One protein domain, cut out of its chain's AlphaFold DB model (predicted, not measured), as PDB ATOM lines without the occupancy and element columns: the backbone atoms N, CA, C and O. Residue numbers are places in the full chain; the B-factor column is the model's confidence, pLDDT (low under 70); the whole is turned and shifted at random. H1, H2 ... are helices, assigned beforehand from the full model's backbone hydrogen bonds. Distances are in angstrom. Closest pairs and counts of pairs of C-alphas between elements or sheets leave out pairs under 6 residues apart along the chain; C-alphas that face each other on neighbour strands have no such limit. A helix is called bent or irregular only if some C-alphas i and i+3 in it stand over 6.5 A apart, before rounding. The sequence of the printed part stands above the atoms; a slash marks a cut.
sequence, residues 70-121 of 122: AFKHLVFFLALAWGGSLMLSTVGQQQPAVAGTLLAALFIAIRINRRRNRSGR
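Overview. This is residues 70 to 121 of the 122 residues of an uncharacterized protein of Burkholderia sp. Bk (UniProt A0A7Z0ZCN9). Two long, straight helices, H1 and H2, meet near the tight link that joins them and spread apart from there as a narrow V, an open helical hairpin. Most of each arm of the V stands free: residues 70 to 86 of H1, and residues 101 to 121, of which 101 to 119 belong to H2. The printed part has 52 residues with two named helices in the order H1, H2 and no named strand; the class is all helix. It is only just loose, close to extended, with a radius of gyration of the C-alphas of 14.4 A, and flat, spanning 43 by 30 by 6 A.

Along the chain. H1, the longest helix by residues, runs from Ala 70 to Gln 94, 35.8 A from first to last C-alpha. Its C-alpha 70 is at (180.132, 160.221, 179.737) and its C-alpha 94 at (147.765, 149.259, 190.343). H2 runs from Pro 96 to Ser 119, 34.8 A, and ends with C-alpha 119 at (165.218, 166.862, 158.997). Neither helix is bent.

Arrangement. H1 touches H2 with residues 88 to 92 alone, and H2 touches H1 with residues 98 to 99 alone. The closest C-alphas of the two helices, those of Gly 92 and Ala 99, are 6.5 A apart. H1 and H2 form a helical hairpin and run opposite ways at a shallow tilt of 33 degrees, only just short of steep. Their centres are 17.0 A apart. In H2 every O i to N i+4 pair is within hydrogen-bond range; in H1 19 of 21 are.

Size, cuts and confidence. The two C-alphas farthest apart, those of Gln 94 and Arg 121, are 43.4 A apart. The printed part has no cut. The link from H1 to H2, Gln 95, is tight. The mean pLDDT of the printed part of this model is 72.3, and it is under 70 at residues 87 to 100 and 116 to 121.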
ATOM      1  N   ALA A  70     180.627 161.553 180.077       82.44
ATOM      2  CA  ALA A  70     180.132 160.221 179.737       82.44
ATOM      3  C   ALA A  70     179.792 159.393 180.986       82.44
ATOM      4  O   ALA A  70     178.718 158.798 181.038       82.44
ATOM      5  N   PHE A  71     180.648 159.420 182.015       82.12
ATOM      6  CA  PHE A  71     180.384 158.734 183.280       82.12
ATOM      7  C   PHE A  71     179.142 159.295 183.983       82.12
ATOM      8  O   PHE A  71     178.267 158.535 184.391       82.12
ATOM      9  N   LYS A  72     178.994 160.625 184.028       86.06
ATOM     10  CA  LYS A  72     177.796 161.280 184.588       86.06
ATOM     11  C   LYS A  72     176.515 160.870 183.850       86.06
ATOM     12  O   LYS A  72     175.516 160.553 184.490       86.06
ATOM     13  N   HIS A  73     176.548 160.816 182.515       87.12
ATOM     14  CA  HIS A  73     175.406 160.364 181.708       87.12
ATOM     15  C   HIS A  73     175.092 158.882 181.935       87.12
ATOM     16  O   HIS A  73     173.921 158.519 181.996       87.12
ATOM     17  N   LEU A  74     176.112 158.034 182.090       88.31
ATOM     18  CA  LEU A  74     175.941 156.611 182.379       88.31
ATOM     19  C   LEU A  74     175.268 156.389 183.738       88.31
ATOM     20  O   LEU A  74     174.302 155.638 183.819       88.31
ATOM     21  N   VAL A  75     175.744 157.067 184.786       87.38
ATOM     22  CA  VAL A  75     175.153 156.989 186.133       87.38
ATOM     23  C   VAL A  75     173.708 157.481 186.114       87.38
ATOM     24  O   VAL A  75     172.826 156.819 186.655       87.38
ATOM     25  N   PHE A  76     173.443 158.604 185.439       89.81
ATOM     26  CA  PHE A  76     172.090 159.136 185.290       89.81
ATOM     27  C   PHE A  76     171.166 158.164 184.542       89.81
ATOM     28  O   PHE A  76     170.040 157.922 184.972       89.81
ATOM     29  N   PHE A  77     171.651 157.556 183.456       90.19
ATOM     30  CA  PHE A  77     170.915 156.532 182.720       90.19
ATOM     31  C   PHE A  77     170.606 155.312 183.593       90.19
ATOM     32  O   PHE A  77     169.468 154.851 183.600       90.19
ATOM     33  N   LEU A  78     171.584 154.815 184.357       87.00
ATOM     34  CA  LEU A  78     171.380 153.687 185.267       87.00
ATOM     35  C   LEU A  78     170.338 154.011 186.342       87.00
ATOM     36  O   LEU A  78     169.464 153.192 186.609       87.00
ATOM     37  N   ALA A  79     170.402 155.212 186.923       84.44
ATOM     38  CA  ALA A  79     169.450 155.669 187.930       84.44
ATOM     39  C   ALA A  79     168.026 155.762 187.363       84.44
ATOM     40  O   ALA A  79     167.078 155.307 188.002       84.44
ATOM     41  N   LEU A  80     167.874 156.289 186.144       85.75
ATOM     42  CA  LEU A  80     166.587 156.332 185.450       85.75
ATOM     43  C   LEU A  80     166.071 154.938 185.085       85.75
ATOM     44  O   LEU A  80     164.882 154.678 185.236       85.75
ATOM     45  N   ALA A  81     166.938 154.040 184.616       82.88
ATOM     46  CA  ALA A  81     166.556 152.676 184.269       82.88
ATOM     47  C   ALA A  81     166.112 151.887 185.509       82.88
ATOM     48  O   ALA A  81     165.080 151.220 185.485       82.88
ATOM     49  N   TRP A  82     166.854 152.016 186.610       78.62
ATOM     50  CA  TRP A  82     166.532 151.392 187.889       78.62
ATOM     51  C   TRP A  82     165.245 151.961 188.496       78.62
ATOM     52  O   TRP A  82     164.318 151.214 188.803       78.62
ATOM     53  N   GLY A  83     165.146 153.290 188.604       79.19
ATOM     54  CA  GLY A  83     163.949 153.966 189.107       79.19
ATOM     55  C   GLY A  83     162.721 153.695 188.237       79.19
ATOM     56  O   GLY A  83     161.639 153.432 188.756       79.19
ATOM     57  N   GLY A  84     162.895 153.669 186.914       75.19
ATOM     58  CA  GLY A  84     161.853 153.301 185.962       75.19
ATOM     59  C   GLY A  84     161.399 151.851 186.116       75.19
ATOM     60  O   GLY A  84     160.202 151.594 186.093       75.19
ATOM     61  N   SER A  85     162.321 150.910 186.339       72.25
ATOM     62  CA  SER A  85     161.993 149.497 186.584       72.25
ATOM     63  C   SER A  85     161.211 149.294 187.892       72.25
ATOM     64  O   SER A  85     160.228 148.547 187.925       72.25
ATOM     65  N   LEU A  86     161.572 150.022 188.953       70.94
ATOM     66  CA  LEU A  86     160.834 150.029 190.220       70.94
ATOM     67  C   LEU A  86     159.447 150.684 190.090       70.94
ATOM     68  O   LEU A  86     158.463 150.186 190.635       70.94
ATOM     69  N   MET A  87     159.329 151.769 189.322       63.16
ATOM     70  CA  MET A  87     158.029 152.379 189.025       63.16
ATOM     71  C   MET A  87     157.154 151.466 188.159       63.16
ATOM     72  O   MET A  87     155.951 151.390 188.381       63.16
ATOM     73  N   LEU A  88     157.732 150.721 187.212       62.41
ATOM     74  CA  LEU A  88     156.977 149.792 186.366       62.41
ATOM     75  C   LEU A  88     156.397 148.625 187.172       62.41
ATOM     76  O   LEU A  88     155.268 148.213 186.926       62.41
ATOM     77  N   SER A  89     157.152 148.111 188.144       61.31
ATOM     78  CA  SER A  89     156.696 147.018 189.012       61.31
ATOM     79  C   SER A  89     155.643 147.467 190.030       61.31
ATOM     80  O   SER A  89     154.718 146.710 190.313       61.31
ATOM     81  N   THR A  90     155.719 148.707 190.521       60.44
ATOM     82  CA  THR A  90     154.747 149.256 191.485       60.44
ATOM     83  C   THR A  90     153.477 149.799 190.817       60.44
ATOM     84  O   THR A  90     152.369 149.487 191.248       60.44
ATOM     85  N   VAL A  91     153.598 150.552 189.718       54.22
ATOM     86  CA  VAL A  91     152.452 151.121 188.980       54.22
ATOM     87  C   VAL A  91     151.786 150.081 188.076       54.22
ATOM     88  O   VAL A  91     150.568 150.116 187.895       54.22
ATOM     89  N   GLY A  92     152.544 149.109 187.555       52.34
ATOM     90  CA  GLY A  92     152.012 148.024 186.724       52.34
ATOM     91  C   GLY A  92     151.005 147.128 187.447       52.34
ATOM     92  O   GLY A  92     150.108 146.592 186.803       52.34
ATOM     93  N   GLN A  93     151.098 147.017 188.777       54.59
ATOM     94  CA  GLN A  93     150.107 146.295 189.579       54.59
ATOM     95  C   GLN A  93     148.837 147.103 189.869       54.59
ATOM     96  O   GLN A  93     147.786 146.499 190.064       54.59
ATOM     97  N   GLN A  94     148.902 148.439 189.905       57.41
ATOM     98  CA  GLN A  94     147.765 149.259 190.343       57.41
ATOM     99  C   GLN A  94     147.017 149.954 189.198       57.41
ATOM    100  O   GLN A  94     145.803 150.110 189.298       57.41
ATOM    101  N   GLN A  95     147.688 150.366 188.112       54.03
ATOM    102  CA  GLN A  95     147.059 151.117 187.012       54.03
ATOM    103  C   GLN A  95     147.740 150.851 185.649       54.03
ATOM    104  O   GLN A  95     148.508 151.686 185.153       54.03
ATOM    105  N   PRO A  96     147.430 149.724 184.977       62.25
ATOM    106  CA  PRO A  96     148.042 149.356 183.693       62.25
ATOM    107  C   PRO A  96     147.776 150.380 182.574       62.25
ATOM    108  O   PRO A  96     148.615 150.577 181.695       62.25
ATOM    109  N   ALA A  97     146.647 151.094 182.635       61.06
ATOM    110  CA  ALA A  97     146.308 152.144 181.676       61.06
ATOM    111  C   ALA A  97     147.287 153.336 181.721       61.06
ATOM    112  O   ALA A  97     147.641 153.872 180.673       61.06
ATOM    113  N   VAL A  98     147.774 153.719 182.907       61.34
ATOM    114  CA  VAL A  98     148.693 154.861 183.086       61.34
ATOM    115  C   VAL A  98     150.112 154.507 182.633       61.34
ATOM    116  O   VAL A  98     150.785 155.307 181.984       61.34
ATOM    117  N   ALA A  99     150.561 153.279 182.900       62.38
ATOM    118  CA  ALA A  99     151.830 152.785 182.365       62.38
ATOM    119  C   ALA A  99     151.808 152.735 180.824       62.38
ATOM    120  O   ALA A  99     152.766 153.157 180.172       62.38
ATOM    121  N   GLY A 100     150.693 152.290 180.235       67.62
ATOM    122  CA  GLY A 100     150.496 152.278 178.784       67.62
ATOM    123  C   GLY A 100     150.528 153.674 178.155       67.62
ATOM    124  O   GLY A 100     151.200 153.875 177.142       67.62
ATOM    125  N   THR A 101     149.864 154.662 178.766       71.38
ATOM    126  CA  THR A 101     149.858 156.044 178.255       71.38
ATOM    127  C   THR A 101     151.220 156.719 178.385       71.38
ATOM    128  O   THR A 101     151.642 157.395 177.448       71.38
ATOM    129  N   LEU A 102     151.956 156.486 179.477       71.62
ATOM    130  CA  LEU A 102     153.329 156.978 179.639       71.62
ATOM    131  C   LEU A 102     154.280 156.387 178.592       71.62
ATOM    132  O   LEU A 102     155.061 157.123 177.988       71.62
ATOM    133  N   LEU A 103     154.189 155.081 178.326       75.69
ATOM    134  CA  LEU A 103     154.991 154.430 177.288       75.69
ATOM    135  C   LEU A 103     154.646 154.956 175.889       75.69
ATOM    136  O   LEU A 103     155.552 155.225 175.097       75.69
ATOM    137  N   ALA A 104     153.360 155.163 175.592       75.88
ATOM    138  CA  ALA A 104     152.922 155.746 174.328       75.88
ATOM    139  C   ALA A 104     153.415 157.196 174.162       75.88
ATOM    140  O   ALA A 104     153.954 157.549 173.111       75.88
ATOM    141  N   ALA A 105     153.310 158.022 175.207       77.12
ATOM    142  CA  ALA A 105     153.805 159.396 175.203       77.12
ATOM    143  C   ALA A 105     155.330 159.451 175.014       77.12
ATOM    144  O   ALA A 105     155.830 160.219 174.186       77.12
ATOM    145  N   LEU A 106     156.074 158.585 175.710       83.75
ATOM    146  CA  LEU A 106     157.524 158.469 175.570       83.75
ATOM    147  C   LEU A 106     157.914 158.030 174.152       83.75
ATOM    148  O   LEU A 106     158.818 158.609 173.543       83.75
ATOM    149  N   PHE A 107     157.205 157.050 173.588       84.06
ATOM    150  CA  PHE A 107     157.412 156.604 172.213       84.06
ATOM    151  C   PHE A 107     157.187 157.740 171.207       84.06
ATOM    152  O   PHE A 107     158.015 157.941 170.313       84.06
ATOM    153  N   ILE A 108     156.116 158.524 171.368       83.12
ATOM    154  CA  ILE A 108     155.815 159.684 170.518       83.12
ATOM    155  C   ILE A 108     156.920 160.743 170.636       83.12
ATOM    156  O   ILE A 108     157.422 161.215 169.612       83.12
ATOM    157  N   ALA A 109     157.373 161.062 171.850       78.88
ATOM    158  CA  ALA A 109     158.457 162.019 172.071       78.88
ATOM    159  C   ALA A 109     159.766 161.577 171.387       78.88
ATOM    160  O   ALA A 109     160.396 162.360 170.667       78.88
ATOM    161  N   ILE A 110     160.140 160.299 171.522       83.06
ATOM    162  CA  ILE A 110     161.315 159.722 170.850       83.06
ATOM    163  C   ILE A 110     161.145 159.758 169.325       83.06
ATOM    164  O   ILE A 110     162.082 160.113 168.603       83.06
ATOM    165  N   ARG A 111     159.955 159.414 168.813       81.38
ATOM    166  CA  ARG A 111     159.624 159.412 167.379       81.38
ATOM    167  C   ARG A 111     159.766 160.807 166.772       81.38
ATOM    168  O   ARG A 111     160.365 160.937 165.702       81.38
ATOM    169  N   ILE A 112     159.247 161.830 167.451       80.00
ATOM    170  CA  ILE A 112     159.328 163.230 167.022       80.00
ATOM    171  C   ILE A 112     160.781 163.702 167.047       80.00
ATOM    172  O   ILE A 112     161.255 164.232 166.045       80.00
ATOM    173  N   ASN A 113     161.523 163.437 168.125       78.56
ATOM    174  CA  ASN A 113     162.924 163.846 168.240       78.56
ATOM    175  C   ASN A 113     163.810 163.186 167.164       78.56
ATOM    176  O   ASN A 113     164.610 163.849 166.503       78.56
ATOM    177  N   ARG A 114     163.599 161.889 166.883       76.81
ATOM    178  CA  ARG A 114     164.275 161.186 165.776       76.81
ATOM    179  C   ARG A 114     163.924 161.755 164.401       76.81
ATOM    180  O   ARG A 114     164.798 161.788 163.537       76.81
ATOM    181  N   ARG A 115     162.675 162.175 164.170       73.69
ATOM    182  CA  ARG A 115     162.271 162.828 162.911       73.69
ATOM    183  C   ARG A 115     162.894 164.218 162.778       73.69
ATOM    184  O   ARG A 115     163.459 164.518 161.732       73.69
ATOM    185  N   ARG A 116     162.887 165.020 163.847       65.31
ATOM    186  CA  ARG A 116     163.466 166.374 163.866       65.31
ATOM    187  C   ARG A 116     164.974 166.363 163.608       65.31
ATOM    188  O   ARG A 116     165.454 167.104 162.759       65.31
ATOM    189  N   ASN A 117     165.697 165.432 164.232       63.47
ATOM    190  CA  ASN A 117     167.143 165.275 164.033       63.47
ATOM    191  C   ASN A 117     167.525 164.669 162.670       63.47
ATOM    192  O   ASN A 117     168.691 164.725 162.287       63.47
ATOM    193  N   ARG A 118     166.571 164.089 161.926       59.66
ATOM    194  CA  ARG A 118     166.774 163.681 160.525       59.66
ATOM    195  C   ARG A 118     166.473 164.808 159.535       59.66
ATOM    196  O   ARG A 118     167.131 164.866 158.505       59.66
ATOM    197  N   SER A 119     165.530 165.700 159.844       53.28
ATOM    198  CA  SER A 119     165.218 166.862 158.997       53.28
ATOM    199  C   SER A 119     166.260 167.977 159.066       53.28
ATOM    200  O   SER A 119     166.412 168.686 158.086       53.28
ATOM    201  N   GLY A 120     167.016 168.111 160.160       50.06
ATOM    202  CA  GLY A 120     168.112 169.091 160.270       50.06
ATOM    203  C   GLY A 120     169.423 168.692 159.574       50.06
ATOM    204  O   GLY A 120     170.464 169.260 159.879       50.06
ATOM    205  N   ARG A 121     169.399 167.662 158.718       49.75
ATOM    206  CA  ARG A 121     170.576 167.102 158.027       49.75
ATOM    207  C   ARG A 121     170.419 167.097 156.497       49.75
ATOM    208  O   ARG A 121     171.138 166.362 155.824       49.75
TER     209      ARG A 121